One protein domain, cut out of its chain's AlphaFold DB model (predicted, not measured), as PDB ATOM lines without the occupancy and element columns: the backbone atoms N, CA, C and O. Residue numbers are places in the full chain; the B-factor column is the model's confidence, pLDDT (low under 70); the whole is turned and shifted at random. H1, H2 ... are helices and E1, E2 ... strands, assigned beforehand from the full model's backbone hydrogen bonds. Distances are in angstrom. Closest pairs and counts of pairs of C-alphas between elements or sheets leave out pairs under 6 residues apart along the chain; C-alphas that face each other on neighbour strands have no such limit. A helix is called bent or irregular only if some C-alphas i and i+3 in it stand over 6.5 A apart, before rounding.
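Overview. This is residues 183 to 392 of the 397 residues of an uncharacterized protein of Brevundimonas sp. GW460-12-10-14-LB2 (UniProt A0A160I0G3). A four-stranded sheet is covered on one face by H2 and H8, its other face bare of named helices; the long helix H9 runs beside H8 near the E3 edge, and its residues 387 to 392 stick out. H4 meets H2 near one end of each, at Ile 207 and Asp 250, and is not on the sheet, and farther out a separate lobe holds H5 and H7 side by side. The printed part has 210 residues, with named elements in the order H1 E1 H2 E2 H3 H4 H5 H6 H7 H8 E3 E4 H9; the sheet order is E1 E2 E4 E3, mixed, and the class is mixed helices and strands. The whole is compact, with a radius of gyration of the C-alphas of 18.1 A, and flat, spanning 56 by 50 by 26 A.

Arrangement. H1, residues 183 to 186, only just touches H2, residues 206 to 216, with 3 pairs of C-alphas within 8 A, the closest Lys 183 and Val 216 at 6.0 A. E1, residues 191 to 197, and E2, residues 217 to 228, are parallel, with N 194 and O 222 at 2.9 A; E1, H2 and E2 form a strand-helix-strand unit, two parallel neighbours with a helix between, its crossover right-handed. E2 bends by 113 degrees at residue 220. E4, residues 353 to 359, is antiparallel to E2, with N 225 and O 356 at 2.8 A, and forms a hairpin with E3, residues 340 to 345, with N 342 and O 357 at 2.8 A. H2 is on the sheet at a height of 10.6 A, on the same face as H8, residues 321 to 333, at 9.7 A. H4, residues 243 to 251, touches H2 at a steep tilt of 58 degrees, closest at the C-alphas of Ile 207 and Asp 250, 6.1 A. H3, residues 234 to 237, only just touches H5, residues 259 to 268, with 3 pairs of C-alphas within 8 A, the closest Ala 237 and Tyr 268 at 5.4 A. H6, residues 276 to 279, touches no helix. H7, residues 292 to 306, touches H5 at a shallow tilt of 7 degrees, opposite ways, closest at the C-alphas of Pro 259 and Ala 303, 4.3 A. H9, residues 367 to 392, only grazes the sheet and touches H8 at a shallow tilt of 23 degrees, opposite ways, closest at the C-alphas of Cys 332 and Arg 371, 5.9 A. Every O i to N i+4 pair is within hydrogen-bond range in H4, H5, H8 and H9, with 6 of 7 in H2 and 9 of 11 in H7; H1, H3 and H6 are too short for such a pair.

Along the chain. H1 begins at C-alpha 183 (34.056, -4.312, -45.749). From first to last C-alpha E2 is 23.6 A, H7 20.9 A, E4 20.1 A, H8 18.7 A and H9 37.6 A. H3 and H7 are irregular, with C-alphas 234 and 237 7.6 A apart and C-alphas 293 and 296 7.8 A apart. H9 ends at C-alpha 392 (50.813, -45.826, -36.877).

Size, cuts and confidence. The two C-alphas farthest apart are those of Glu 293 and Glu 364, 56.4 A. The printed part has no cut. The links H6 to H7, 12 residues, and H7 to H8, 14 residues, are long. The mean pLDDT of the printed part is 93.4, and no printed residue is under 70.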
ATOM      1  N   LYS A 183      34.674  -5.429 -46.473       93.31
ATOM      2  CA  LYS A 183      34.056  -4.312 -45.749       93.31
ATOM      3  C   LYS A 183      33.192  -3.385 -46.626       93.31
ATOM      4  O   LYS A 183      32.100  -3.047 -46.180       93.31
ATOM      5  N   PRO A 184      33.582  -2.996 -47.858       93.38
ATOM      6  CA  PRO A 184      32.731  -2.156 -48.708       93.38
ATOM      7  C   PRO A 184      31.396  -2.806 -49.101       93.38
ATOM      8  O   PRO A 184      30.456  -2.093 -49.432       93.38
ATOM      9  N   ILE A 185      31.310  -4.140 -49.065       92.56
ATOM     10  CA  ILE A 185      30.112  -4.900 -49.438       92.56
ATOM     11  C   ILE A 185      29.131  -4.961 -48.264       92.56
ATOM     12  O   ILE A 185      27.933  -4.778 -48.452       92.56
ATOM     13  N   VAL A 186      29.641  -5.191 -47.051       94.06
ATOM     14  CA  VAL A 186      28.819  -5.364 -45.836       94.06
ATOM     15  C   VAL A 186      28.648  -4.070 -45.023       94.06
ATOM     16  O   VAL A 186      27.884  -4.021 -44.060       94.06
ATOM     17  N   GLY A 187      29.373  -3.009 -45.385       93.38
ATOM     18  CA  GLY A 187      29.374  -1.725 -44.687       93.38
ATOM     19  C   GLY A 187      29.948  -1.812 -43.268       93.38
ATOM     20  O   GLY A 187      31.017  -2.379 -43.020       93.38
ATOM     21  N   ASP A 188      29.235  -1.227 -42.307       93.19
ATOM     22  CA  ASP A 188      29.647  -1.206 -40.897       93.19
ATOM     23  C   ASP A 188      29.255  -2.460 -40.114       93.19
ATOM     24  O   ASP A 188      29.603  -2.590 -38.937       93.19
ATOM     25  N   GLN A 189      28.595  -3.422 -40.761       93.44
ATOM     26  CA  GLN A 189      28.293  -4.694 -40.126       93.44
ATOM     27  C   GLN A 189      29.573  -5.434 -39.732       93.44
ATOM     28  O   GLN A 189      30.615  -5.362 -40.394       93.44
ATOM     29  N   ARG A 190      29.489  -6.137 -38.604       93.31
ATOM     30  CA  ARG A 190      30.536  -7.022 -38.101       93.31
ATOM     31  C   ARG A 190      29.919  -8.336 -37.659       93.31
ATOM     32  O   ARG A 190      28.789  -8.345 -37.166       93.31
ATOM     33  N   PHE A 191      30.691  -9.404 -37.795       94.50
ATOM     34  CA  PHE A 191      30.233 -10.769 -37.572       94.50
ATOM     35  C   PHE A 191      30.995 -11.419 -36.418       94.50
ATOM     36  O   PHE A 191      32.204 -11.227 -36.271       94.50
ATOM     37  N   ASP A 192      30.276 -12.185 -35.604       94.06
ATOM     38  CA  ASP A 192      30.854 -12.982 -34.514       94.06
ATOM     39  C   ASP A 192      31.304 -14.366 -35.008       94.06
ATOM     40  O   ASP A 192      32.231 -14.956 -34.455       94.06
ATOM     41  N   TYR A 193      30.666 -14.856 -36.075       93.12
ATOM     42  CA  TYR A 193      30.899 -16.168 -36.666       93.12
ATOM     43  C   TYR A 193      30.957 -16.066 -38.186       93.12
ATOM     44  O   TYR A 193      30.114 -15.418 -38.806       93.12
ATOM     45  N   VAL A 194      31.924 -16.758 -38.779       94.88
ATOM     46  CA  VAL A 194      32.011 -17.016 -40.218       94.88
ATOM     47  C   VAL A 194      32.176 -18.518 -40.407       94.88
ATOM     48  O   VAL A 194      32.926 -19.158 -39.670       94.88
ATOM     49  N   ILE A 195      31.451 -19.092 -41.361       92.50
ATOM     50  CA  ILE A 195      31.505 -20.520 -41.679       92.50
ATOM     51  C   ILE A 195      31.705 -20.650 -43.184       92.50
ATOM     52  O   ILE A 195      30.959 -20.055 -43.960       92.50
ATOM     53  N   ALA A 196      32.710 -21.421 -43.579       90.75
ATOM     54  CA  ALA A 196      32.984 -21.768 -44.962       90.75
ATOM     55  C   ALA A 196      33.165 -23.285 -45.064       90.75
ATOM     56  O   ALA A 196      34.067 -23.841 -44.452       90.75
ATOM     57  N   SER A 197      32.311 -23.959 -45.825       91.50
ATOM     58  CA  SER A 197      32.424 -25.395 -46.091       91.50
ATOM     59  C   SER A 197      32.607 -25.564 -47.589       91.50
ATOM     60  O   SER A 197      31.758 -25.096 -48.346       91.50
ATOM     61  N   HIS A 198      33.744 -26.135 -47.991       91.31
ATOM     62  CA  HIS A 198      34.119 -26.314 -49.396       91.31
ATOM     63  C   HIS A 198      34.148 -25.011 -50.216       91.31
ATOM     64  O   HIS A 198      33.558 -24.894 -51.289       91.31
ATOM     65  N   VAL A 199      34.762 -23.962 -49.656       92.81
ATOM     66  CA  VAL A 199      34.850 -22.639 -50.304       92.81
ATOM     67  C   VAL A 199      36.285 -22.259 -50.638       92.81
ATOM     68  O   VAL A 199      36.532 -21.659 -51.681       92.81
ATOM     69  N   ILE A 200      37.239 -22.552 -49.751       96.06
ATOM     70  CA  ILE A 200      38.608 -22.036 -49.864       96.06
ATOM     71  C   ILE A 200      39.320 -22.556 -51.116       96.06
ATOM     72  O   ILE A 200      40.083 -21.824 -51.737       96.06
ATOM     73  N   GLU A 201      39.038 -23.790 -51.519       95.56
ATOM     74  CA  GLU A 201      39.540 -24.418 -52.733       95.56
ATOM     75  C   GLU A 201      39.028 -23.723 -53.999       95.56
ATOM     76  O   GLU A 201      39.727 -23.729 -54.999       95.56
ATOM     77  N   HIS A 202      37.887 -23.031 -53.949       94.62
ATOM     78  CA  HIS A 202      37.339 -22.251 -55.068       94.62
ATOM     79  C   HIS A 202      37.768 -20.774 -55.054       94.62
ATOM     80  O   HIS A 202      37.496 -20.017 -55.991       94.62
ATOM     81  N   VAL A 203      38.421 -20.325 -53.980       95.19
ATOM     82  CA  VAL A 203      38.832 -18.932 -53.803       95.19
ATOM     83  C   VAL A 203      40.171 -18.698 -54.502       95.19
ATOM     84  O   VAL A 203      41.180 -19.223 -54.053       95.19
ATOM     85  N   PRO A 204      40.265 -17.850 -55.539       95.12
ATOM     86  CA  PRO A 204      41.488 -17.737 -56.334       95.12
ATOM     87  C   PRO A 204      42.644 -17.022 -55.617       95.12
ATOM     88  O   PRO A 204      43.788 -17.197 -56.022       95.12
ATOM     89  N   ASN A 205      42.370 -16.249 -54.557       96.38
ATOM     90  CA  ASN A 205      43.370 -15.619 -53.685       96.38
ATOM     91  C   ASN A 205      43.004 -15.819 -52.194       96.38
ATOM     92  O   ASN A 205      42.333 -14.963 -51.605       96.38
ATOM     93  N   PRO A 206      43.459 -16.915 -51.556       96.38
ATOM     94  CA  PRO A 206      43.178 -17.199 -50.151       96.38
ATOM     95  C   PRO A 206      43.709 -16.139 -49.186       96.38
ATOM     96  O   PRO A 206      43.058 -15.852 -48.187       96.38
ATOM     97  N   ILE A 207      44.860 -15.519 -49.470       96.88
ATOM     98  CA  ILE A 207      45.443 -14.492 -48.590       96.88
ATOM     99  C   ILE A 207      44.536 -13.256 -48.568       96.88
ATOM    100  O   ILE A 207      44.162 -12.771 -47.498       96.88
ATOM    101  N   GLY A 208      44.121 -12.781 -49.746       95.12
ATOM    102  CA  GLY A 208      43.160 -11.690 -49.878       95.12
ATOM    103  C   GLY A 208      41.805 -12.011 -49.249       95.12
ATOM    104  O   GLY A 208      41.187 -11.131 -48.652       95.12
ATOM    105  N   TRP A 209      41.368 -13.267 -49.327       96.31
ATOM    106  CA  TRP A 209      40.138 -13.743 -48.696       96.31
ATOM    107  C   TRP A 209      40.217 -13.735 -47.168       96.31
ATOM    108  O   TRP A 209      39.361 -13.137 -46.516       96.31
ATOM    109  N   PHE A 210      41.283 -14.294 -46.583       96.81
ATOM    110  CA  PHE A 210      41.522 -14.214 -45.140       96.81
ATOM    111  C   PHE A 210      41.572 -12.762 -44.669       96.81
ATOM    112  O   PHE A 210      40.913 -12.420 -43.689       96.81
ATOM    113  N   ARG A 211      42.289 -11.893 -45.391       95.38
ATOM    114  CA  ARG A 211      42.375 -10.459 -45.089       95.38
ATOM    115  C   ARG A 211      40.995  -9.797 -45.095       95.38
ATOM    116  O   ARG A 211      40.639  -9.141 -44.120       95.38
ATOM    117  N   GLY A 212      40.193 -10.024 -46.137       94.88
ATOM    118  CA  GLY A 212      38.839  -9.474 -46.250       94.88
ATOM    119  C   GLY A 212      37.909  -9.937 -45.123       94.88
ATOM    120  O   GLY A 212      37.208  -9.120 -44.528       94.88
ATOM    121  N   ILE A 213      37.943 -11.224 -44.762       96.25
ATOM    122  CA  ILE A 213      37.165 -11.751 -43.628       96.25
ATOM    123  C   ILE A 213      37.650 -11.127 -42.311       96.25
ATOM    124  O   ILE A 213      36.845 -10.694 -41.486       96.25
ATOM    125  N   ALA A 214      38.965 -11.010 -42.121       95.12
ATOM    126  CA  ALA A 214      39.564 -10.463 -40.907       95.12
ATOM    127  C   ALA A 214      39.203  -8.991 -40.638       95.12
ATOM    128  O   ALA A 214      39.348  -8.544 -39.497       95.12
ATOM    129  N   GLU A 215      38.761  -8.242 -41.654       94.25
ATOM    130  CA  GLU A 215      38.284  -6.856 -41.533       94.25
ATOM    131  C   GLU A 215      36.864  -6.747 -40.959       94.25
ATOM    132  O   GLU A 215      36.519  -5.726 -40.353       94.25
ATOM    133  N   VAL A 216      36.031  -7.773 -41.162       95.81
ATOM    134  CA  VAL A 216      34.600  -7.745 -40.814       95.81
ATOM    135  C   VAL A 216      34.256  -8.629 -39.617       95.81
ATOM    136  O   VAL A 216      33.176  -8.494 -39.043       95.81
ATOM    137  N   VAL A 217      35.169  -9.501 -39.192       96.56
ATOM    138  CA  VAL A 217      35.013 -10.307 -37.974       96.56
ATOM    139  C   VAL A 217      35.378  -9.481 -36.740       96.56
ATOM    140  O   VAL A 217      36.400  -8.789 -36.715       96.56
ATOM    141  N   ARG A 218      34.539  -9.538 -35.698       97.12
ATOM    142  CA  ARG A 218      34.831  -8.872 -34.417       97.12
ATOM    143  C   ARG A 218      36.059  -9.501 -33.748       97.12
ATOM    144  O   ARG A 218      36.259 -10.705 -33.880       97.12
ATOM    145  N   PRO A 219      36.857  -8.744 -32.977       96.69
ATOM    146  CA  PRO A 219      37.871  -9.353 -32.121       96.69
ATOM    147  C   PRO A 219      37.249 -10.403 -31.183       96.69
ATOM    148  O   PRO A 219      36.230 -10.137 -30.552       96.69
ATOM    149  N   GLY A 220      37.842 -11.595 -31.119       94.69
ATOM    150  CA  GLY A 220      37.301 -12.778 -30.437       94.69
ATOM    151  C   GLY A 220      36.264 -13.578 -31.240       94.69
ATOM    152  O   GLY A 220      35.884 -14.667 -30.817       94.69
ATOM    153  N   GLY A 221      35.815 -13.069 -32.390       96.25
ATOM    154  CA  GLY A 221      34.958 -13.801 -33.320       96.25
ATOM    155  C   GLY A 221      35.708 -14.943 -34.003       96.25
ATOM    156  O   GLY A 221      36.939 -14.908 -34.126       96.25
ATOM    157  N   VAL A 222      34.966 -15.955 -34.449       96.50
ATOM    158  CA  VAL A 222      35.534 -17.189 -35.000       96.50
ATOM    159  C   VAL A 222      35.205 -17.380 -36.474       96.50
ATOM    160  O   VAL A 222      34.117 -17.048 -36.943       96.50
ATOM    161  N   PHE A 223      36.151 -17.958 -37.202       97.88
ATOM    162  CA  PHE A 223      36.018 -18.333 -38.596       97.88
ATOM    163  C   PHE A 223      36.321 -19.825 -38.748       97.88
ATOM    164  O   PHE A 223      37.449 -20.261 -38.537       97.88
ATOM    165  N   ASN A 224      35.298 -20.608 -39.078       96.81
ATOM    166  CA  ASN A 224      35.374 -22.059 -39.185       96.81
ATOM    167  C   ASN A 224      35.388 -22.483 -40.652       96.81
ATOM    168  O   ASN A 224      34.566 -22.016 -41.443       96.81
ATOM    169  N   LEU A 225      36.309 -23.382 -40.986       97.62
ATOM    170  CA  LEU A 225      36.484 -23.934 -42.316       97.62
ATOM    171  C   LEU A 225      36.340 -25.453 -42.280       97.62
ATOM    172  O   LEU A 225      36.954 -26.101 -41.433       97.62
ATOM    173  N   ALA A 226      35.576 -25.988 -43.226       95.75
ATOM    174  CA  ALA A 226      35.611 -27.388 -43.627       95.75
ATOM    175  C   ALA A 226      36.295 -27.449 -44.999       95.75
ATOM    176  O   ALA A 226      35.872 -26.756 -45.934       95.75
ATOM    177  N   ILE A 227      37.429 -28.145 -45.064       97.75
ATOM    178  CA  ILE A 227      38.370 -28.083 -46.183       97.75
ATOM    179  C   ILE A 227      38.549 -29.497 -46.737       97.75
ATOM    180  O   ILE A 227      38.979 -30.374 -45.980       97.75
ATOM    181  N   PRO A 228      38.282 -29.740 -48.033       96.44
ATOM    182  CA  PRO A 228      38.529 -31.047 -48.614       96.44
ATOM    183  C   PRO A 228      40.011 -31.413 -48.538       96.44
ATOM    184  O   PRO A 228      40.902 -30.620 -48.852       96.44
ATOM    185  N   ASP A 229      40.273 -32.642 -48.116       97.06
ATOM    186  CA  ASP A 229      41.596 -33.238 -48.146       97.06
ATOM    187  C   ASP A 229      41.795 -33.911 -49.496       97.06
ATOM    188  O   ASP A 229      41.189 -34.948 -49.766       97.06
ATOM    189  N   GLN A 230      42.682 -33.357 -50.323       96.31
ATOM    190  CA  GLN A 230      42.897 -33.828 -51.694       96.31
ATOM    191  C   GLN A 230      43.137 -35.342 -51.777       96.31
ATOM    192  O   GLN A 230      42.783 -35.973 -52.763       96.31
ATOM    193  N   ARG A 231      43.716 -35.952 -50.729       95.19
ATOM    194  CA  ARG A 231      44.019 -37.393 -50.678       95.19
ATOM    195  C   ARG A 231      42.773 -38.266 -50.779       95.19
ATOM    196  O   ARG A 231      42.887 -39.429 -51.149       95.19
ATOM    197  N   PHE A 232      41.619 -37.717 -50.419       94.94
ATOM    198  CA  PHE A 232      40.350 -38.424 -50.315       94.94
ATOM    199  C   PHE A 232      39.279 -37.840 -51.240       94.94
ATOM    200  O   PHE A 232      38.109 -38.181 -51.088       94.94
ATOM    201  N   THR A 233      39.656 -36.988 -52.198       93.69
ATOM    202  CA  THR A 233      38.749 -36.390 -53.191       93.69
ATOM    203  C   THR A 233      39.217 -36.681 -54.618       93.69
ATOM    204  O   THR A 233      40.239 -37.327 -54.850       93.69
ATOM    205  N   PHE A 234      38.481 -36.169 -55.605       94.06
ATOM    206  CA  PHE A 234      38.894 -36.194 -57.009       94.06
ATOM    207  C   PHE A 234      40.191 -35.408 -57.281       94.06
ATOM    208  O   PHE A 234      40.803 -35.609 -58.329       94.06
ATOM    209  N   ASP A 235      40.661 -34.578 -56.341       96.44
ATOM    210  CA  ASP A 235      41.937 -33.850 -56.429       96.44
ATOM    211  C   ASP A 235      43.156 -34.711 -56.062       96.44
ATOM    212  O   ASP A 235      44.271 -34.204 -55.948       96.44
ATOM    213  N   ILE A 236      42.983 -36.019 -55.866       95.75
ATOM    214  CA  ILE A 236      44.031 -36.940 -55.401       95.75
ATOM    215  C   ILE A 236      45.309 -36.924 -56.250       95.75
ATOM    216  O   ILE A 236      46.395 -37.176 -55.727       95.75
ATOM    217  N   ALA A 237      45.202 -36.592 -57.539       96.38
ATOM    218  CA  ALA A 237      46.347 -36.461 -58.439       96.38
ATOM    219  C   ALA A 237      46.796 -35.004 -58.672       96.38
ATOM    220  O   ALA A 237      47.771 -34.789 -59.393       96.38
ATOM    221  N   CYS A 238      46.122 -34.013 -58.080       96.06
ATOM    222  CA  CYS A 238      46.516 -32.609 -58.169       96.06
ATOM    223  C   CYS A 238      47.841 -32.374 -57.418       96.06
ATOM    224  O   CYS A 238      48.006 -32.848 -56.285       96.06
ATOM    225  N   PRO A 239      48.786 -31.614 -58.001       94.31
ATOM    226  CA  PRO A 239      49.980 -31.179 -57.291       94.31
ATOM    227  C   PRO A 239      49.606 -30.436 -55.998       94.31
ATOM    228  O   PRO A 239      48.727 -29.571 -56.031       94.31
ATOM    229  N   PRO A 240      50.256 -30.735 -54.857       93.44
ATOM    230  CA  PRO A 240      50.015 -29.992 -53.627       93.44
ATOM    231  C   PRO A 240      50.313 -28.505 -53.815       93.44
ATOM    232  O   PRO A 240      51.369 -28.146 -54.341       93.44
ATOM    233  N   SER A 241      49.415 -27.644 -53.339       97.75
ATOM    234  CA  SER A 241      49.604 -26.196 -53.443       97.75
ATOM    235  C   SER A 241      50.821 -25.709 -52.653       97.75
ATOM    236  O   SER A 241      51.109 -26.177 -51.548       97.75
ATOM    237  N   SER A 242      51.528 -24.731 -53.213       98.00
ATOM    238  CA  SER A 242      52.769 -24.181 -52.672       98.00
ATOM    239  C   SER A 242      52.608 -22.750 -52.153       98.00
ATOM    240  O   SER A 242      51.741 -21.989 -52.584       98.00
ATOM    241  N   LEU A 243      53.501 -22.343 -51.243       98.50
ATOM    242  CA  LEU A 243      53.507 -20.975 -50.716       98.50
ATOM    243  C   LEU A 243      53.755 -19.944 -51.828       98.50
ATOM    244  O   LEU A 243      53.142 -18.885 -51.813       98.50
ATOM    245  N   GLY A 244      54.618 -20.259 -52.800       98.56
ATOM    246  CA  GLY A 244      54.912 -19.369 -53.925       98.56
ATOM    247  C   GLY A 244      53.671 -19.046 -54.757       98.56
ATOM    248  O   GLY A 244      53.455 -17.886 -55.089       98.56
ATOM    249  N   GLU A 245      52.815 -20.038 -55.015       98.12
ATOM    250  CA  GLU A 245      51.563 -19.836 -55.753       98.12
ATOM    251  C   GLU A 245      50.550 -18.991 -54.969       98.12
ATOM    252  O   GLU A 245      49.874 -18.147 -55.555       98.12
ATOM    253  N   LEU A 246      50.460 -19.173 -53.645       98.06
ATOM    254  CA  LEU A 246      49.613 -18.329 -52.792       98.06
ATOM    255  C   LEU A 246      50.091 -16.868 -52.808       98.06
ATOM    256  O   LEU A 246      49.274 -15.950 -52.880       98.06
ATOM    257  N   ILE A 247      51.408 -16.653 -52.751       98.31
ATOM    258  CA  ILE A 247      52.008 -15.315 -52.800       98.31
ATOM    259  C   ILE A 247      51.810 -14.672 -54.173       98.31
ATOM    260  O   ILE A 247      51.446 -13.501 -54.237       98.31
ATOM    261  N   GLU A 248      51.991 -15.418 -55.264       98.19
ATOM    262  CA  GLU A 248      51.699 -14.935 -56.616       98.19
ATOM    263  C   GLU A 248      50.239 -14.480 -56.738       98.19
ATOM    264  O   GLU A 248      49.983 -13.363 -57.191       98.19
ATOM    265  N   ALA A 249      49.291 -15.302 -56.277       96.81
ATOM    266  CA  ALA A 249      47.868 -14.979 -56.325       96.81
ATOM    267  C   ALA A 249      47.518 -13.697 -55.548       96.81
ATOM    268  O   ALA A 249      46.651 -12.933 -55.985       96.81
ATOM    269  N   ASP A 250      48.191 -13.428 -54.423       96.06
ATOM    270  CA  ASP A 250      47.990 -12.192 -53.655       96.06
ATOM    271  C   ASP A 250      48.650 -10.976 -54.311       96.06
ATOM    272  O   ASP A 250      47.991  -9.953 -54.496       96.06
ATOM    273  N   LEU A 251      49.910 -11.097 -54.743       95.94
ATOM    274  CA  LEU A 251      50.637 -10.012 -55.415       95.94
ATOM    275  C   LEU A 251      49.961  -9.582 -56.720       95.94
ATOM    276  O   LEU A 251      49.917  -8.393 -57.031       95.94
ATOM    277  N   LEU A 252      49.403 -10.537 -57.464       95.62
ATOM    278  CA  LEU A 252      48.652 -10.285 -58.695       95.62
ATOM    279  C   LEU A 252      47.154 -10.061 -58.448       95.62
ATOM    280  O   LEU A 252      46.405  -9.861 -59.403       95.62
ATOM    281  N   SER A 253      46.713 -10.068 -57.184       92.38
ATOM    282  CA  SER A 253      45.333  -9.790 -56.775       92.38
ATOM    283  C   SER A 253      44.298 -10.599 -57.562       92.38
ATOM    284  O   SER A 253      43.340 -10.045 -58.110       92.38
ATOM    285  N   TYR A 254      44.489 -11.919 -57.636       93.62
ATOM    286  CA  TYR A 254      43.587 -12.791 -58.382       93.62
ATOM    287  C   TYR A 254      42.140 -12.616 -57.909       93.62
ATOM    288  O   TYR A 254      41.829 -12.775 -56.728       93.62
ATOM    289  N   SER A 255      41.260 -12.297 -58.859       89.62
ATOM    290  CA  SER A 255      39.811 -12.133 -58.654       89.62
ATOM    291  C   SER A 255      38.968 -13.192 -59.361       89.62
ATOM    292  O   SER A 255      37.744 -13.224 -59.245       89.62
ATOM    293  N   ARG A 256      39.640 -14.070 -60.100       91.88
ATOM    294  CA  ARG A 256      39.108 -15.245 -60.783       91.88
ATOM    295  C   ARG A 256      40.209 -16.308 -60.820       91.88
ATOM    296  O   ARG A 256      41.377 -15.920 -60.721       91.88
ATOM    297  N   PRO A 257      39.866 -17.596 -60.970       95.12
ATOM    298  CA  PRO A 257      40.867 -18.638 -61.152       95.12
ATOM    299  C   PRO A 257      41.812 -18.295 -62.306       95.12
ATOM    300  O   PRO A 257      41.375 -17.835 -63.366       95.12
ATOM    301  N   SER A 258      43.113 -18.457 -62.085       95.88
ATOM    302  CA  SER A 258      44.124 -18.236 -63.114       95.88
ATOM    303  C   SER A 258      44.120 -19.374 -64.141       95.88
ATOM    304  O   SER A 258      43.648 -20.472 -63.840       95.88
ATOM    305  N   PRO A 259      44.708 -19.173 -65.336       97.62
ATOM    306  CA  PRO A 259      44.856 -20.250 -66.313       97.62
ATOM    307  C   PRO A 259      45.534 -21.497 -65.734       97.62
ATOM    308  O   PRO A 259      45.138 -22.607 -66.071       97.62
ATOM    309  N   ARG A 260      46.509 -21.318 -64.830       97.56
ATOM    310  CA  ARG A 260      47.168 -22.422 -64.119       97.56
ATOM    311  C   ARG A 260      46.176 -23.178 -63.233       97.56
ATOM    312  O   ARG A 260      46.062 -24.388 -63.359       97.56
ATOM    313  N   GLN A 261      45.434 -22.461 -62.385       97.62
ATOM    314  CA  GLN A 261      44.444 -23.049 -61.472       97.62
ATOM    315  C   GLN A 261      43.349 -23.820 -62.227       97.62
ATOM    316  O   GLN A 261      43.005 -24.936 -61.845       97.62
ATOM    317  N   ILE A 262      42.849 -23.252 -63.326       97.31
ATOM    318  CA  ILE A 262      41.841 -23.884 -64.192       97.31
ATOM    319  C   ILE A 262      42.409 -25.145 -64.845       97.31
ATOM    320  O   ILE A 262      41.776 -26.201 -64.823       97.31
ATOM    321  N   PHE A 263      43.610 -25.037 -65.423       98.00
ATOM    322  CA  PHE A 263      44.242 -26.154 -66.109       98.00
ATOM    323  C   PHE A 263      44.504 -27.314 -65.150       98.00
ATOM    324  O   PHE A 263      44.090 -28.434 -65.438       98.00
ATOM    325  N   ASP A 264      45.150 -27.049 -64.011       97.38
ATOM    326  CA  ASP A 264      45.536 -28.082 -63.051       97.38
ATOM    327  C   ASP A 264      44.304 -28.816 -62.507       97.38
ATOM    328  O   ASP A 264      44.265 -30.046 -62.537       97.38
ATOM    329  N   SER A 265      43.265 -28.075 -62.100       95.75
ATOM    330  CA  SER A 265      42.014 -28.655 -61.597       95.75
ATOM    331  C   SER A 265      41.361 -29.589 -62.623       95.75
ATOM    332  O   SER A 265      41.023 -30.731 -62.308       95.75
ATOM    333  N   CYS A 266      41.232 -29.146 -63.878       95.62
ATOM    334  CA  CYS A 266      40.596 -29.945 -64.925       95.62
ATOM    335  C   CYS A 266      41.464 -31.131 -65.381       95.62
ATOM    336  O   CYS A 266      40.938 -32.200 -65.697       95.62
ATOM    337  N   TYR A 267      42.781 -30.940 -65.475       96.75
ATOM    338  CA  TYR A 267      43.702 -31.939 -66.012       96.75
ATOM    339  C   TYR A 267      43.969 -33.070 -65.017       96.75
ATOM    340  O   TYR A 267      43.903 -34.249 -65.382       96.75
ATOM    341  N   TYR A 268      44.265 -32.715 -63.763       96.88
ATOM    342  CA  TYR A 268      44.633 -33.682 -62.732       96.88
ATOM    343  C   TYR A 268      43.429 -34.301 -62.024       96.88
ATOM    344  O   TYR A 268      43.579 -35.384 -61.461       96.88
ATOM    345  N   GLY A 269      42.245 -33.683 -62.090       95.88
ATOM    346  CA  GLY A 269      41.027 -34.235 -61.499       95.88
ATOM    347  C   GLY A 269      40.764 -35.676 -61.951       95.88
ATOM    348  O   GLY A 269      40.769 -35.984 -63.148       95.88
ATOM    349  N   LYS A 270      40.526 -36.576 -60.995       95.56
ATOM    350  CA  LYS A 270      40.283 -38.010 -61.214       95.56
ATOM    351  C   LYS A 270      38.836 -38.388 -60.932       95.56
ATOM    352  O   LYS A 270      38.191 -37.810 -60.068       95.56
ATOM    353  N   ALA A 271      38.326 -39.388 -61.647       91.62
ATOM    354  CA  ALA A 271      37.002 -39.958 -61.406       91.62
ATOM    355  C   ALA A 271      37.013 -40.856 -60.149       91.62
ATOM    356  O   ALA A 271      36.948 -42.079 -60.253       91.62
ATOM    357  N   VAL A 272      37.165 -40.225 -58.982       88.94
ATOM    358  CA  VAL A 272      37.210 -40.843 -57.648       88.94
ATOM    359  C   VAL A 272      36.122 -40.209 -56.795       88.94
ATOM    360  O   VAL A 272      36.034 -38.981 -56.716       88.94
ATOM    361  N   ASP A 273      35.303 -41.040 -56.157       84.88
ATOM    362  CA  ASP A 273      34.263 -40.549 -55.254       84.88
ATOM    363  C   ASP A 273      34.890 -40.111 -53.911       84.88
ATOM    364  O   ASP A 273      35.801 -40.778 -53.405       84.88
ATOM    365  N   PRO A 274      34.427 -39.016 -53.277       83.81
ATOM    366  CA  PRO A 274      34.953 -38.598 -51.982       83.81
ATOM    367  C   PRO A 274      34.899 -39.708 -50.917       83.81
ATOM    368  O   PRO A 274      33.894 -40.403 -50.750       83.81
ATOM    369  N   GLY A 275      36.011 -39.898 -50.205       81.19
ATOM    370  CA  GLY A 275      36.184 -40.939 -49.187       81.19
ATOM    371  C   GLY A 275      36.380 -42.357 -49.743       81.19
ATOM    372  O   GLY A 275      36.604 -43.296 -48.983       81.19
ATOM    373  N   GLU A 276      36.324 -42.556 -51.061       84.88
ATOM    374  CA  GLU A 276      36.669 -43.828 -51.701       84.88
ATOM    375  C   GLU A 276      38.097 -44.317 -51.390       84.88
ATOM    376  O   GLU A 276      38.241 -45.517 -51.133       84.88
ATOM    377  N   PRO A 277      39.132 -43.448 -51.318       89.31
ATOM    378  CA  PRO A 277      40.500 -43.895 -51.042       89.31
ATOM    379  C   PRO A 277      40.713 -44.513 -49.649       89.31
ATOM    380  O   PRO A 277      41.742 -45.135 -49.418       89.31
ATOM    381  N   TRP A 278      39.750 -44.394 -48.724       84.94
ATOM    382  CA  TRP A 278      39.766 -45.153 -47.464       84.94
ATOM    383  C   TRP A 278      39.418 -46.630 -47.651       84.94
ATOM    384  O   TRP A 278      39.904 -47.492 -46.925       84.94
ATOM    385  N   ARG A 279      38.544 -46.927 -48.615       84.06
ATOM    386  CA  ARG A 279      37.919 -48.246 -48.777       84.06
ATOM    387  C   ARG A 279      38.684 -49.147 -49.735       84.06
ATOM    388  O   ARG A 279      38.508 -50.366 -49.698       84.06
ATOM    389  N   ARG A 280      39.496 -48.561 -50.616       84.44
ATOM    390  CA  ARG A 280      40.321 -49.284 -51.583       84.44
ATOM    391  C   ARG A 280      41.552 -48.485 -51.977       84.44
ATOM    392  O   ARG A 280      41.512 -47.259 -52.020       84.44
ATOM    393  N   ASP A 281      42.592 -49.205 -52.378       86.25
ATOM    394  CA  ASP A 281      43.735 -48.598 -53.047       86.25
ATOM    395  C   ASP A 281      43.298 -48.016 -54.397       86.25
ATOM    396  O   ASP A 281      42.659 -48.689 -55.216       86.25
ATOM    397  N   VAL A 282      43.652 -46.753 -54.628       88.50
ATOM    398  CA  VAL A 282      43.397 -46.054 -55.888       88.50
ATOM    399  C   VAL A 282      44.679 -46.041 -56.710       88.50
ATOM    400  O   VAL A 282      45.630 -45.327 -56.396       88.50
ATOM    401  N   ASP A 283      44.702 -46.815 -57.794       92.12
ATOM    402  CA  ASP A 283      45.768 -46.729 -58.789       92.12
ATOM    403  C   ASP A 283      45.541 -45.509 -59.693       92.12
ATOM    404  O   ASP A 283      44.748 -45.533 -60.639       92.12
ATOM    405  N   LEU A 284      46.252 -44.422 -59.401       90.44
ATOM    406  CA  LEU A 284      46.138 -43.161 -60.136       90.44
ATOM    407  C   LEU A 284      46.498 -43.278 -61.623       90.44
ATOM    408  O   LEU A 284      46.037 -42.451 -62.418       90.44
ATOM    409  N   ALA A 285      47.307 -44.274 -62.007       89.38
ATOM    410  CA  ALA A 285      47.726 -44.467 -63.391       89.38
ATOM    411  C   ALA A 285      46.593 -45.038 -64.256       89.38
ATOM    412  O   ALA A 285      46.429 -44.616 -65.401       89.38
ATOM    413  N   SER A 286      45.796 -45.958 -63.706       90.62
ATOM    414  CA  SER A 286      44.631 -46.536 -64.391       90.62
ATOM    415  C   SER A 286      43.327 -45.783 -64.124       90.62
ATOM    416  O   SER A 286      42.365 -45.944 -64.876       90.62
ATOM    417  N   THR A 287      43.283 -44.929 -63.097       92.62
ATOM    418  CA  THR A 287      42.098 -44.129 -62.774       92.62
ATOM    419  C   THR A 287      41.844 -43.064 -63.853       92.62
ATOM    420  O   THR A 287      42.706 -42.197 -64.072       92.62
ATOM    421  N   PRO A 288      40.663 -43.075 -64.507       92.31
ATOM    422  CA  PRO A 288      40.311 -42.088 -65.520       92.31
ATOM    423  C   PRO A 288      40.318 -40.663 -64.965       92.31
ATOM    424  O   PRO A 288      40.010 -40.427 -63.793       92.31
ATOM    425  N   SER A 289      40.629 -39.693 -65.821       93.88
ATOM    426  CA  SER A 289      40.382 -38.288 -65.496       93.88
ATOM    427  C   SER A 289      38.884 -38.049 -65.302       93.88
ATOM    428  O   SER A 289      38.060 -38.659 -65.983       93.88
ATOM    429  N   PHE A 290      38.534 -37.128 -64.408       88.44
ATOM    430  CA  PHE A 290      37.151 -36.732 -64.136       88.44
ATOM    431  C   PHE A 290      36.441 -36.267 -65.418       88.44
ATOM    432  O   PHE A 290      35.306 -36.645 -65.694       88.44
ATOM    433  N   SER A 291      37.166 -35.530 -66.263       84.62
ATOM    434  CA  SER A 291      36.705 -35.052 -67.573       84.62
ATOM    435  C   SER A 291      36.847 -36.085 -68.709       84.62
ATOM    436  O   SER A 291      36.690 -35.740 -69.882       84.62
ATOM    437  N   GLY A 292      37.164 -37.344 -68.394       88.06
ATOM    438  CA  GLY A 292      37.357 -38.418 -69.370       88.06
ATOM    439  C   GLY A 292      38.535 -38.186 -70.325       88.06
ATOM    440  O   GLY A 292      39.500 -37.495 -70.004       88.06
ATOM    441  N   GLU A 293      38.457 -38.765 -71.528       87.06
ATOM    442  CA  GLU A 293      39.543 -38.751 -72.529       87.06
ATOM    443  C   GLU A 293      39.888 -37.352 -73.067       87.06
ATOM    444  O   GLU A 293      40.976 -37.141 -73.603       87.06
ATOM    445  N   ILE A 294      38.983 -36.380 -72.916       87.06
ATOM    446  CA  ILE A 294      39.175 -35.009 -73.405       87.06
ATOM    447  C   ILE A 294      39.837 -34.085 -72.377       87.06
ATOM    448  O   ILE A 294      40.001 -32.903 -72.671       87.06
ATOM    449  N   ALA A 295      40.207 -34.584 -71.189       89.69
ATOM    450  CA  ALA A 295      40.657 -33.762 -70.065       89.69
ATOM    451  C   ALA A 295      41.773 -32.770 -70.435       89.69
ATOM    452  O   ALA A 295      41.666 -31.593 -70.105       89.69
ATOM    453  N   SER A 296      42.793 -33.203 -71.185       91.38
ATOM    454  CA  SER A 296      43.912 -32.341 -71.597       91.38
ATOM    455  C   SER A 296      43.489 -31.205 -72.523       91.38
ATOM    456  O   SER A 296      43.883 -30.058 -72.316       91.38
ATOM    457  N   GLN A 297      42.680 -31.514 -73.542       91.50
ATOM    458  CA  GLN A 297      42.209 -30.504 -74.489       91.50
ATOM    459  C   GLN A 297      41.226 -29.553 -73.807       91.50
ATOM    460  O   GLN A 297      41.318 -28.345 -73.995       91.50
ATOM    461  N   LEU A 298      40.328 -30.087 -72.975       90.94
ATOM    462  CA  LEU A 298      39.375 -29.292 -72.213       90.94
ATOM    463  C   LEU A 298      40.094 -28.331 -71.261       90.94
ATOM    464  O   LEU A 298      39.781 -27.144 -71.271       90.94
ATOM    465  N   ALA A 299      41.077 -28.815 -70.499       95.06
ATOM    466  CA  ALA A 299      41.872 -27.997 -69.588       95.06
ATOM    467  C   ALA A 299      42.581 -26.853 -70.331       95.06
ATOM    468  O   ALA A 299      42.509 -25.699 -69.909       95.06
ATOM    469  N   TYR A 300      43.213 -27.153 -71.472       95.81
ATOM    470  CA  TYR A 300      43.868 -26.141 -72.303       95.81
ATOM    471  C   TYR A 300      42.874 -25.111 -72.854       95.81
ATOM    472  O   TYR A 300      43.096 -23.906 -72.728       95.81
ATOM    473  N   ASP A 301      41.754 -25.567 -73.417       91.25
ATOM    474  CA  ASP A 301      40.737 -24.693 -74.000       91.25
ATOM    475  C   ASP A 301      40.117 -23.768 -72.945       91.25
ATOM    476  O   ASP A 301      39.940 -22.576 -73.202       91.25
ATOM    477  N   GLN A 302      39.805 -24.290 -71.754       92.50
ATOM    478  CA  GLN A 302      39.279 -23.499 -70.639       92.50
ATOM    479  C   GLN A 302      40.301 -22.461 -70.165       92.50
ATOM    480  O   GLN A 302      39.962 -21.286 -70.017       92.50
ATOM    481  N   ALA A 303      41.566 -22.860 -70.007       93.88
ATOM    482  CA  ALA A 303      42.642 -21.958 -69.613       93.88
ATOM    483  C   ALA A 303      42.830 -20.813 -70.626       93.88
ATOM    484  O   ALA A 303      42.876 -19.649 -70.227       93.88
ATOM    485  N   VAL A 304      42.854 -21.102 -71.932       92.25
ATOM    486  CA  VAL A 304      42.958 -20.075 -72.988       92.25
ATOM    487  C   VAL A 304      41.742 -19.151 -72.986       92.25
ATOM    488  O   VAL A 304      41.887 -17.930 -73.043       92.25
ATOM    489  N   ARG A 305      40.533 -19.706 -72.891       88.50
ATOM    490  CA  ARG A 305      39.296 -18.913 -72.894       88.50
ATOM    491  C   ARG A 305      39.155 -18.021 -71.672       88.50
ATOM    492  O   ARG A 305      38.636 -16.914 -71.796       88.50
ATOM    493  N   SER A 306      39.677 -18.449 -70.524       91.44
ATOM    494  CA  SER A 306      39.680 -17.629 -69.309       91.44
ATOM    495  C   SER A 306      40.406 -16.289 -69.502       91.44
ATOM    496  O   SER A 306      39.986 -15.271 -68.949       91.44
ATOM    497  N   LEU A 307      41.427 -16.250 -70.373       88.88
ATOM    498  CA  LEU A 307      42.148 -15.024 -70.738       88.88
ATOM    499  C   LEU A 307      41.282 -14.044 -71.539       88.88
ATOM    500  O   LEU A 307      41.540 -12.845 -71.526       88.88
ATOM    501  N   SER A 308      40.255 -14.548 -72.228       86.75
ATOM    502  CA  SER A 308      39.279 -13.744 -72.974       86.75
ATOM    503  C   SER A 308      38.077 -13.318 -72.125       86.75
ATOM    504  O   SER A 308      37.173 -12.658 -72.628       86.75
ATOM    505  N   GLY A 309      38.076 -13.655 -70.831       80.94
ATOM    506  CA  GLY A 309      37.096 -13.177 -69.864       80.94
ATOM    507  C   GLY A 309      36.113 -14.231 -69.361       80.94
ATOM    508  O   GLY A 309      35.433 -13.939 -68.373       80.94
ATOM    509  N   ASP A 310      36.080 -15.425 -69.964       82.00
ATOM    510  CA  ASP A 310      35.233 -16.537 -69.517       82.00
ATOM    511  C   ASP A 310      35.534 -16.896 -68.056       82.00
ATOM    512  O   ASP A 310      36.690 -16.927 -67.620       82.00
ATOM    513  N   TYR A 311      34.484 -17.189 -67.291       84.25
ATOM    514  CA  TYR A 311      34.612 -17.665 -65.920       84.25
ATOM    515  C   TYR A 311      34.504 -19.189 -65.883       84.25
ATOM    516  O   TYR A 311      33.531 -19.757 -66.378       84.25
ATOM    517  N   TYR A 312      35.477 -19.829 -65.241       88.00
ATOM    518  CA  TYR A 312      35.457 -21.251 -64.928       88.00
ATOM    519  C   TYR A 312      35.571 -21.398 -63.419       88.00
ATOM    520  O   TYR A 312      36.476 -20.828 -62.810       88.00
ATOM    521  N   ASP A 313      34.627 -22.122 -62.825       89.31
ATOM    522  CA  ASP A 313      34.759 -22.555 -61.443       89.31
ATOM    523  C   ASP A 313      35.746 -23.723 -61.382       89.31
ATOM    524  O   ASP A 313      35.735 -24.602 -62.248       89.31
ATOM    525  N   SER A 314      36.671 -23.694 -60.430       92.50
ATOM    526  CA  SER A 314      37.778 -24.650 -60.366       92.50
ATOM    527  C   SER A 314      38.293 -24.769 -58.942       92.50
ATOM    528  O   SER A 314      38.371 -23.764 -58.232       92.50
ATOM    529  N   HIS A 315      38.727 -25.973 -58.566       96.25
ATOM    530  CA  HIS A 315      39.548 -26.162 -57.375       96.25
ATOM    531  C   HIS A 315      40.924 -25.541 -57.636       96.25
ATOM    532  O   HIS A 315      41.828 -26.145 -58.207       96.25
ATOM    533  N   CYS A 316      41.061 -24.284 -57.242       97.25
ATOM    534  CA  CYS A 316      42.261 -23.469 -57.339       97.25
ATOM    535  C   CYS A 316      43.418 -24.019 -56.503       97.25
ATOM    536  O   CYS A 316      44.576 -23.683 -56.766       97.25
ATOM    537  N   TRP A 317      43.096 -24.820 -55.489       97.69
ATOM    538  CA  TRP A 317      44.046 -25.318 -54.511       97.69
ATOM    539  C   TRP A 317      43.743 -26.757 -54.129       97.69
ATOM    540  O   TRP A 317      42.588 -27.137 -53.969       97.69
ATOM    541  N   ALA A 318      44.808 -27.518 -53.910       97.38
ATOM    542  CA  ALA A 318      44.763 -28.872 -53.395       97.38
ATOM    543  C   ALA A 318      45.524 -28.891 -52.068       97.38
ATOM    544  O   ALA A 318      46.705 -28.521 -51.994       97.38
ATOM    545  N   PHE A 319      44.817 -29.261 -51.001       97.81
ATOM    546  CA  PHE A 319      45.340 -29.225 -49.646       97.81
ATOM    547  C   PHE A 319      45.330 -30.607 -49.010       97.81
ATOM    548  O   PHE A 319      44.367 -31.357 -49.109       97.81
ATOM    549  N   THR A 320      46.392 -30.896 -48.263       96.75
ATOM    550  CA  THR A 320      46.353 -31.892 -47.187       96.75
ATOM    551  C   THR A 320      46.404 -31.159 -45.850       96.75
ATOM    552  O   THR A 320      46.989 -30.070 -45.792       96.75
ATOM    553  N   PRO A 321      45.908 -31.748 -44.751       96.12
ATOM    554  CA  PRO A 321      45.949 -31.129 -43.428       96.12
ATOM    555  C   PRO A 321      47.350 -30.611 -43.045       96.12
ATOM    556  O   PRO A 321      47.520 -29.473 -42.609       96.12
ATOM    557  N   ARG A 322      48.387 -31.428 -43.281       95.75
ATOM    558  CA  ARG A 322      49.781 -31.074 -42.973       95.75
ATOM    559  C   ARG A 322      50.329 -29.995 -43.910       95.75
ATOM    560  O   ARG A 322      50.999 -29.079 -43.439       95.75
ATOM    561  N   ALA A 323      50.070 -30.094 -45.217       96.19
ATOM    562  CA  ALA A 323      50.512 -29.079 -46.176       96.19
ATOM    563  C   ALA A 323      49.853 -27.722 -45.889       96.19
ATOM    564  O   ALA A 323      50.533 -26.700 -45.902       96.19
ATOM    565  N   PHE A 324      48.571 -27.720 -45.522       97.88
ATOM    566  CA  PHE A 324      47.841 -26.511 -45.160       97.88
ATOM    567  C   PHE A 324      48.459 -25.795 -43.952       97.88
ATOM    568  O   PHE A 324      48.692 -24.589 -43.998       97.88
ATOM    569  N   LEU A 325      48.822 -26.535 -42.897       97.88
ATOM    570  CA  LEU A 325      49.529 -25.968 -41.742       97.88
ATOM    571  C   LEU A 325      50.892 -25.365 -42.118       97.88
ATOM    572  O   LEU A 325      51.260 -24.312 -41.599       97.88
ATOM    573  N   LEU A 326      51.639 -25.993 -43.032       98.00
ATOM    574  CA  LEU A 326      52.910 -25.444 -43.523       98.00
ATOM    575  C   LEU A 326      52.714 -24.157 -44.333       98.00
ATOM    576  O   LEU A 326      53.504 -23.225 -44.179       98.00
ATOM    577  N   LEU A 327      51.656 -24.079 -45.146       98.56
ATOM    578  CA  LEU A 327      51.286 -22.850 -45.849       98.56
ATOM    579  C   LEU A 327      50.952 -21.741 -44.848       98.56
ATOM    580  O   LEU A 327      51.545 -20.667 -44.924       98.56
ATOM    581  N   LEU A 328      50.092 -22.016 -43.858       98.50
ATOM    582  CA  LEU A 328      49.770 -21.051 -42.802       98.50
ATOM    583  C   LEU A 328      51.016 -20.591 -42.044       98.50
ATOM    584  O   LEU A 328      51.142 -19.401 -41.768       98.50
ATOM    585  N   ARG A 329      51.962 -21.493 -41.750       98.50
ATOM    586  CA  ARG A 329      53.239 -21.135 -41.114       98.50
ATOM    587  C   ARG A 329      54.001 -20.110 -41.946       98.50
ATOM    588  O   ARG A 329      54.402 -19.083 -41.408       98.50
ATOM    589  N   GLY A 330      54.128 -20.356 -43.250       98.50
ATOM    590  CA  GLY A 330      54.756 -19.423 -44.183       98.50
ATOM    591  C   GLY A 330      54.050 -18.066 -44.233       98.50
ATOM    592  O   GLY A 330      54.706 -17.028 -44.197       98.50
ATOM    593  N   LEU A 331      52.713 -18.050 -44.235       98.50
ATOM    594  CA  LEU A 331      51.949 -16.801 -44.172       98.50
ATOM    595  C   LEU A 331      52.159 -16.053 -42.847       98.50
ATOM    596  O   LEU A 331      52.250 -14.826 -42.854       98.50
ATOM    597  N   CYS A 332      52.270 -16.761 -41.720       98.06
ATOM    598  CA  CYS A 332      52.571 -16.159 -40.419       98.06
ATOM    599  C   CYS A 332      53.985 -15.560 -40.396       98.06
ATOM    600  O   CYS A 332      54.160 -14.420 -39.962       98.06
ATOM    601  N   ASP A 333      54.983 -16.276 -40.925       97.06
ATOM    602  CA  ASP A 333      56.359 -15.779 -41.057       97.06
ATOM    603  C   ASP A 333      56.418 -14.486 -41.885       97.06
ATOM    604  O   ASP A 333      57.092 -13.528 -41.502       97.06
ATOM    605  N   LEU A 334      55.634 -14.423 -42.965       97.12
ATOM    606  CA  LEU A 334      55.500 -13.248 -43.831       97.12
ATOM    607  C   LEU A 334      54.545 -12.172 -43.283       97.12
ATOM    608  O   LEU A 334      54.413 -11.111 -43.890       97.12
ATOM    609  N   ARG A 335      53.897 -12.408 -42.133       96.88
ATOM    610  CA  ARG A 335      52.910 -11.507 -41.500       96.88
ATOM    611  C   ARG A 335      51.686 -11.210 -42.382       96.88
ATOM    612  O   ARG A 335      51.119 -10.119 -42.316       96.88
ATOM    613  N   LEU A 336      51.276 -12.194 -43.180       96.69
ATOM    614  CA  LEU A 336      50.138 -12.148 -44.106       96.69
ATOM    615  C   LEU A 336      48.890 -12.877 -43.577       96.69
ATOM    616  O   LEU A 336      47.920 -13.041 -44.312       96.69
ATOM    617  N   PHE A 337      48.900 -13.320 -42.317       97.31
ATOM    618  CA  PHE A 337      47.797 -14.056 -41.703       97.31
ATOM    619  C   PHE A 337      47.349 -13.409 -40.387       97.31
ATOM    620  O   PHE A 337      48.104 -13.350 -39.417       97.31
ATOM    621  N   ASP A 338      46.105 -12.926 -40.354       95.19
ATOM    622  CA  ASP A 338      45.569 -12.081 -39.274       95.19
ATOM    623  C   ASP A 338      44.703 -12.840 -38.243       95.19
ATOM    624  O   ASP A 338      43.973 -12.213 -37.467       95.19
ATOM    625  N   PHE A 339      44.762 -14.176 -38.234       98.31
ATOM    626  CA  PHE A 339      43.989 -15.040 -37.336       98.31
ATOM    627  C   PHE A 339      44.875 -15.934 -36.470       98.31
ATOM    628  O   PHE A 339      45.956 -16.342 -36.882       98.31
ATOM    629  N   MET A 340      44.394 -16.306 -35.286       97.88
ATOM    630  CA  MET A 340      44.991 -17.366 -34.473       97.88
ATOM    631  C   MET A 340      44.302 -18.701 -34.767       97.88
ATOM    632  O   MET A 340      43.081 -18.739 -34.886       97.88
ATOM    633  N   ILE A 341      45.056 -19.803 -34.840       98.12
ATOM    634  CA  ILE A 341      44.457 -21.144 -34.915       98.12
ATOM    635  C   ILE A 341      43.908 -21.509 -33.539       98.12
ATOM    636  O   ILE A 341      44.676 -21.730 -32.599       98.12
ATOM    637  N   LYS A 342      42.583 -21.592 -33.442       94.50
ATOM    638  CA  LYS A 342      41.872 -22.003 -32.235       94.50
ATOM    639  C   LYS A 342      41.861 -23.523 -32.134       94.50
ATOM    640  O   LYS A 342      42.559 -24.083 -31.291       94.50
ATOM    641  N   ASP A 343      41.208 -24.174 -33.089       94.44
ATOM    642  CA  ASP A 343      41.074 -25.627 -33.156       94.44
ATOM    643  C   ASP A 343      41.425 -26.145 -34.548       94.44
ATOM    644  O   ASP A 343      41.284 -25.444 -35.550       94.44
ATOM    645  N   PHE A 344      41.921 -27.377 -34.600       95.50
ATOM    646  CA  PHE A 344      42.302 -28.040 -35.836       95.50
ATOM    647  C   PHE A 344      42.019 -29.534 -35.715       95.50
ATOM    648  O   PHE A 344      42.534 -30.192 -34.808       95.50
ATOM    649  N   HIS A 345      41.225 -30.060 -36.640       93.56
ATOM    650  CA  HIS A 345      40.816 -31.455 -36.669       93.56
ATOM    651  C   HIS A 345      41.250 -32.056 -38.007       93.56
ATOM    652  O   HIS A 345      40.700 -31.667 -39.036       93.56
ATOM    653  N   PRO A 346      42.254 -32.951 -38.025       92.75
ATOM    654  CA  PRO A 346      42.668 -33.624 -39.250       92.75
ATOM    655  C   PRO A 346      41.558 -34.527 -39.786       92.75
ATOM    656  O   PRO A 346      40.688 -34.953 -39.029       92.75
ATOM    657  N   THR A 347      41.654 -34.879 -41.066       91.50
ATOM    658  CA  THR A 347      40.774 -35.856 -41.712       91.50
ATOM    659  C   THR A 347      40.797 -37.176 -40.948       91.50
ATOM    660  O   THR A 347      41.871 -37.755 -40.744       91.50
ATOM    661  N   THR A 348      39.626 -37.631 -40.513       86.75
ATOM    662  CA  THR A 348      39.444 -38.918 -39.831       86.75
ATOM    663  C   THR A 348      39.087 -40.021 -40.823       86.75
ATOM    664  O   THR A 348      38.784 -39.749 -41.981       86.75
ATOM    665  N   GLU A 349      39.164 -41.276 -40.376       84.06
ATOM    666  CA  GLU A 349      38.769 -42.438 -41.179       84.06
ATOM    667  C   GLU A 349      37.337 -42.277 -41.715       84.06
ATOM    668  O   GLU A 349      36.483 -41.714 -41.030       84.06
ATOM    669  N   ASP A 350      37.112 -42.735 -42.949       82.00
ATOM    670  CA  ASP A 350      35.865 -42.605 -43.718       82.00
ATOM    671  C   ASP A 350      35.403 -41.168 -44.058       82.00
ATOM    672  O   ASP A 350      34.438 -41.010 -44.807       82.00
ATOM    673  N   GLU A 351      36.119 -40.130 -43.617       88.56
ATOM    674  CA  GLU A 351      35.851 -38.724 -43.959       88.56
ATOM    675  C   GLU A 351      36.763 -38.226 -45.090       88.56
ATOM    676  O   GLU A 351      37.840 -38.761 -45.329       88.56
ATOM    677  N   PHE A 352      36.382 -37.163 -45.798       91.19
ATOM    678  CA  PHE A 352      37.191 -36.616 -46.905       91.19
ATOM    679  C   PHE A 352      37.632 -35.165 -46.696       91.19
ATOM    680  O   PHE A 352      38.223 -34.557 -47.588       91.19
ATOM    681  N   GLU A 353      37.371 -34.607 -45.520       94.00
ATOM    682  CA  GLU A 353      37.671 -33.221 -45.186       94.00
ATOM    683  C   GLU A 353      38.284 -33.077 -43.791       94.00
ATOM    684  O   GLU A 353      38.181 -33.957 -42.935       94.00
ATOM    685  N   PHE A 354      38.946 -31.946 -43.571       96.00
ATOM    686  CA  PHE A 354      39.502 -31.549 -42.287       96.00
ATOM    687  C   PHE A 354      38.967 -30.181 -41.877       96.00
ATOM    688  O   PHE A 354      38.587 -29.359 -42.713       96.00
ATOM    689  N   PHE A 355      38.966 -29.923 -40.571       97.44
ATOM    690  CA  PHE A 355      38.351 -28.729 -40.008       97.44
ATOM    691  C   PHE A 355      39.379 -27.819 -39.355       97.44
ATOM    692  O   PHE A 355      40.272 -28.261 -38.628       97.44
ATOM    693  N   LEU A 356      39.212 -26.520 -39.572       97.75
ATOM    694  CA  LEU A 356      40.030 -25.476 -38.975       97.75
ATOM    695  C   LEU A 356      39.123 -24.406 -38.372       97.75
ATOM    696  O   LEU A 356      38.308 -23.814 -39.073       97.75
ATOM    697  N   SER A 357      39.306 -24.116 -37.088       97.81
ATOM    698  CA  SER A 357      38.709 -22.958 -36.431       97.81
ATOM    699  C   SER A 357      39.775 -21.898 -36.193       97.81
ATOM    700  O   SER A 357      40.822 -22.147 -35.590       97.81
ATOM    701  N   LEU A 358      39.498 -20.700 -36.681       98.44
ATOM    702  CA  LEU A 358      40.321 -19.512 -36.551       98.44
ATOM    703  C   LEU A 358      39.635 -18.529 -35.610       98.44
ATOM    704  O   LEU A 358      38.416 -18.399 -35.631       98.44
ATOM    705  N   GLU A 359      40.403 -17.796 -34.817       98.00
ATOM    706  CA  GLU A 359      39.890 -16.727 -33.961       98.00
ATOM    707  C   GLU A 359      40.557 -15.404 -34.322       98.00
ATOM    708  O   GLU A 359      41.779 -15.337 -34.506       98.00
ATOM    709  N   LYS A 360      39.761 -14.334 -34.436       97.88
ATOM    710  CA  LYS A 360      40.293 -12.985 -34.627       97.88
ATOM    711  C   LYS A 360      40.942 -12.524 -33.314       97.88
ATOM    712  O   LYS A 360      40.232 -12.398 -32.317       97.88
ATOM    713  N   PRO A 361      42.250 -12.220 -33.284       96.25
ATOM    714  CA  PRO A 361      42.922 -11.797 -32.061       96.25
ATOM    715  C   PRO A 361      42.322 -10.511 -31.495       96.25
ATOM    716  O   PRO A 361      41.838  -9.651 -32.239       96.25
ATOM    717  N   ARG A 362      42.381 -10.368 -30.168       93.56
ATOM    718  CA  ARG A 362      41.967  -9.127 -29.509       93.56
ATOM    719  C   ARG A 362      42.934  -7.980 -29.842       93.56
ATOM    720  O   ARG A 362      44.119  -8.252 -30.052       93.56
ATOM    721  N   PRO A 363      42.474  -6.715 -29.881       89.50
ATOM    722  CA  PRO A 363      43.296  -5.583 -30.319       89.50
ATOM    723  C   PRO A 363      44.538  -5.339 -29.454       89.50
ATOM    724  O   PRO A 363      45.491  -4.719 -29.916       89.50
ATOM    725  N   GLU A 364      44.541  -5.823 -28.210       93.00
ATOM    726  CA  GLU A 364      45.653  -5.666 -27.269       93.00
ATOM    727  C   GLU A 364      46.841  -6.586 -27.599       93.00
ATOM    728  O   GLU A 364      47.953  -6.363 -27.116       93.00
ATOM    729  N   VAL A 365      46.636  -7.621 -28.422       91.81
ATOM    730  CA  VAL A 365      47.701  -8.539 -28.838       91.81
ATOM    731  C   VAL A 365      48.527  -7.881 -29.942       91.81
ATOM    732  O   VAL A 365      48.038  -7.633 -31.044       91.81
ATOM    733  N   SER A 366      49.805  -7.614 -29.668       94.44
ATOM    734  CA  SER A 366      50.704  -7.041 -30.673       94.44
ATOM    735  C   SER A 366      50.925  -8.008 -31.843       94.44
ATOM    736  O   SER A 366      50.902  -9.228 -31.673       94.44
ATOM    737  N   ARG A 367      51.203  -7.473 -33.041       92.50
ATOM    738  CA  ARG A 367      51.470  -8.300 -34.234       92.50
ATOM    739  C   ARG A 367      52.620  -9.290 -34.033       92.50
ATOM    740  O   ARG A 367      52.558 -10.391 -34.564       92.50
ATOM    741  N   GLU A 368      53.652  -8.915 -33.280       94.75
ATOM    742  CA  GLU A 368      54.788  -9.810 -33.036       94.75
ATOM    743  C   GLU A 368      54.427 -10.935 -32.060       94.75
ATOM    744  O   GLU A 368      54.765 -12.086 -32.314       94.75
ATOM    745  N   VAL A 369      53.677 -10.635 -30.994       96.31
ATOM    746  CA  VAL A 369      53.185 -11.663 -30.062       96.31
ATOM    747  C   VAL A 369      52.219 -12.613 -30.768       96.31
ATOM    748  O   VAL A 369      52.325 -13.825 -30.599       96.31
ATOM    749  N   LEU A 370      51.321 -12.084 -31.604       95.88
ATOM    750  CA  LEU A 370      50.445 -12.898 -32.443       95.88
ATOM    751  C   LEU A 370      51.263 -13.849 -33.324       95.88
ATOM    752  O   LEU A 370      50.993 -15.046 -33.320       95.88
ATOM    753  N   ARG A 371      52.276 -13.328 -34.027       97.25
ATOM    754  CA  ARG A 371      53.145 -14.123 -34.901       97.25
ATOM    755  C   ARG A 371      53.820 -15.263 -34.149       97.25
ATOM    756  O   ARG A 371      53.770 -16.399 -34.605       97.25
ATOM    757  N   LEU A 372      54.422 -14.983 -32.995       97.69
ATOM    758  CA  LEU A 372      55.075 -16.010 -32.179       97.69
ATOM    759  C   LEU A 372      54.076 -17.084 -31.727       97.69
ATOM    760  O   LEU A 372      54.309 -18.268 -31.955       97.69
ATOM    761  N   ASN A 373      52.912 -16.677 -31.211       97.75
ATOM    762  CA  ASN A 373      51.865 -17.608 -30.787       97.75
ATOM    763  C   ASN A 373      51.340 -18.473 -31.948       97.75
ATOM    764  O   ASN A 373      51.106 -19.669 -31.771       97.75
ATOM    765  N   GLN A 374      51.165 -17.887 -33.138       98.25
ATOM    766  CA  GLN A 374      50.773 -18.614 -34.348       98.25
ATOM    767  C   GLN A 374      51.813 -19.686 -34.702       98.25
ATOM    768  O   GLN A 374      51.454 -20.843 -34.925       98.25
ATOM    769  N   LEU A 375      53.097 -19.316 -34.731       98.25
ATOM    770  CA  LEU A 375      54.188 -20.229 -35.074       98.25
ATOM    771  C   LEU A 375      54.326 -21.367 -34.058       98.25
ATOM    772  O   LEU A 375      54.499 -22.518 -34.467       98.25
ATOM    773  N   ASP A 376      54.191 -21.075 -32.765       98.06
ATOM    774  CA  ASP A 376      54.228 -22.082 -31.701       98.06
ATOM    775  C   ASP A 376      53.051 -23.056 -31.818       98.06
ATOM    776  O   ASP A 376      53.241 -24.277 -31.800       98.06
ATOM    777  N   ARG A 377      51.831 -22.538 -32.026       97.88
ATOM    778  CA  ARG A 377      50.628 -23.362 -32.215       97.88
ATOM    779  C   ARG A 377      50.753 -24.270 -33.433       97.88
ATOM    780  O   ARG A 377      50.452 -25.458 -33.329       97.88
ATOM    781  N   ILE A 378      51.212 -23.741 -34.567       98.00
ATOM    782  CA  ILE A 378      51.394 -24.535 -35.788       98.00
ATOM    783  C   ILE A 378      52.487 -25.590 -35.591       98.00
ATOM    784  O   ILE A 378      52.302 -26.739 -35.990       98.00
ATOM    785  N   SER A 379      53.598 -25.240 -34.940       97.19
ATOM    786  CA  SER A 379      54.688 -26.185 -34.667       97.19
ATOM    787  C   SER A 379      54.221 -27.340 -33.777       97.19
ATOM    788  O   SER A 379      54.514 -28.495 -34.075       97.19
ATOM    789  N   ALA A 380      53.428 -27.053 -32.741       96.56
ATOM    790  CA  ALA A 380      52.830 -28.077 -31.887       96.56
ATOM    791  C   ALA A 380      51.881 -29.011 -32.664       96.56
ATOM    792  O   ALA A 380      51.940 -30.228 -32.491       96.56
ATOM    793  N   LEU A 381      51.043 -28.463 -33.553       96.19
ATOM    794  CA  LEU A 381      50.147 -29.261 -34.401       96.19
ATOM    795  C   LEU A 381      50.927 -30.163 -35.369       96.19
ATOM    796  O   LEU A 381      50.605 -31.342 -35.504       96.19
ATOM    797  N   LEU A 382      51.978 -29.642 -36.008       94.88
ATOM    798  CA  LEU A 382      52.837 -30.420 -36.909       94.88
ATOM    799  C   LEU A 382      53.571 -31.554 -36.176       94.88
ATOM    800  O   LEU A 382      53.648 -32.665 -36.697       94.88
ATOM    801  N   LEU A 383      54.057 -31.303 -34.957       92.50
ATOM    802  CA  LEU A 383      54.669 -32.338 -34.119       92.50
ATOM    803  C   LEU A 383      53.672 -33.449 -33.770       92.50
ATOM    804  O   LEU A 383      54.014 -34.626 -33.889       92.50
ATOM    805  N   ALA A 384      52.436 -33.094 -33.406       89.19
ATOM    806  CA  ALA A 384      51.386 -34.070 -33.114       89.19
ATOM    807  C   ALA A 384      51.062 -34.958 -34.334       89.19
ATOM    808  O   ALA A 384      50.892 -36.170 -34.188       89.19
ATOM    809  N   PHE A 385      51.047 -34.384 -35.543       84.19
ATOM    810  CA  PHE A 385      50.918 -35.143 -36.793       84.19
ATOM    811  C   PHE A 385      52.052 -36.143 -36.997       84.19
ATOM    812  O   PHE A 385      51.813 -37.314 -37.303       84.19
ATOM    813  N   ASP A 386      53.293 -35.676 -36.870       82.25
ATOM    814  CA  ASP A 386      54.469 -36.492 -37.151       82.25
ATOM    815  C   ASP A 386      54.605 -37.630 -36.115       82.25
ATOM    816  O   ASP A 386      54.978 -38.753 -36.472       82.25
ATOM    817  N   GLU A 387      54.219 -37.392 -34.856       81.94
ATOM    818  CA  GLU A 387      54.158 -38.426 -33.819       81.94
ATOM    819  C   GLU A 387      53.036 -39.446 -34.068       81.94
ATOM    820  O   GLU A 387      53.281 -40.652 -33.982       81.94
ATOM    821  N   GLY A 388      51.830 -38.995 -34.433       76.75
ATOM    822  CA  GLY A 388      50.721 -39.883 -34.795       76.75
ATOM    823  C   GLY A 388      51.087 -40.812 -35.955       76.75
ATOM    824  O   GLY A 388      50.944 -42.031 -35.856       76.75
ATOM    825  N   ASN A 389      51.684 -40.254 -37.012       73.94
ATOM    826  CA  ASN A 389      52.176 -41.022 -38.156       73.94
ATOM    827  C   ASN A 389      53.274 -42.017 -37.763       73.94
ATOM    828  O   ASN A 389      53.300 -43.143 -38.266       73.94
ATOM    829  N   ARG A 390      54.185 -41.633 -36.860       73.44
ATOM    830  CA  ARG A 390      55.222 -42.539 -36.349       73.44
ATOM    831  C   ARG A 390      54.608 -43.713 -35.584       73.44
ATOM    832  O   ARG A 390      55.020 -44.845 -35.815       73.44
ATOM    833  N   ARG A 391      53.628 -43.462 -34.710       70.50
ATOM    834  CA  ARG A 391      52.932 -44.515 -33.949       70.50
ATOM    835  C   ARG A 391      52.200 -45.488 -34.873       70.50
ATOM    836  O   ARG A 391      52.343 -46.689 -34.699       70.50
ATOM    837  N   LEU A 392      51.491 -44.983 -35.885       70.81
ATOM    838  CA  LEU A 392      50.813 -45.826 -36.877       70.81
ATOM    839  C   LEU A 392      51.798 -46.707 -37.656       70.81
ATOM    840  O   LEU A 392      51.549 -47.896 -37.821       70.81
TER     841      LEU A 392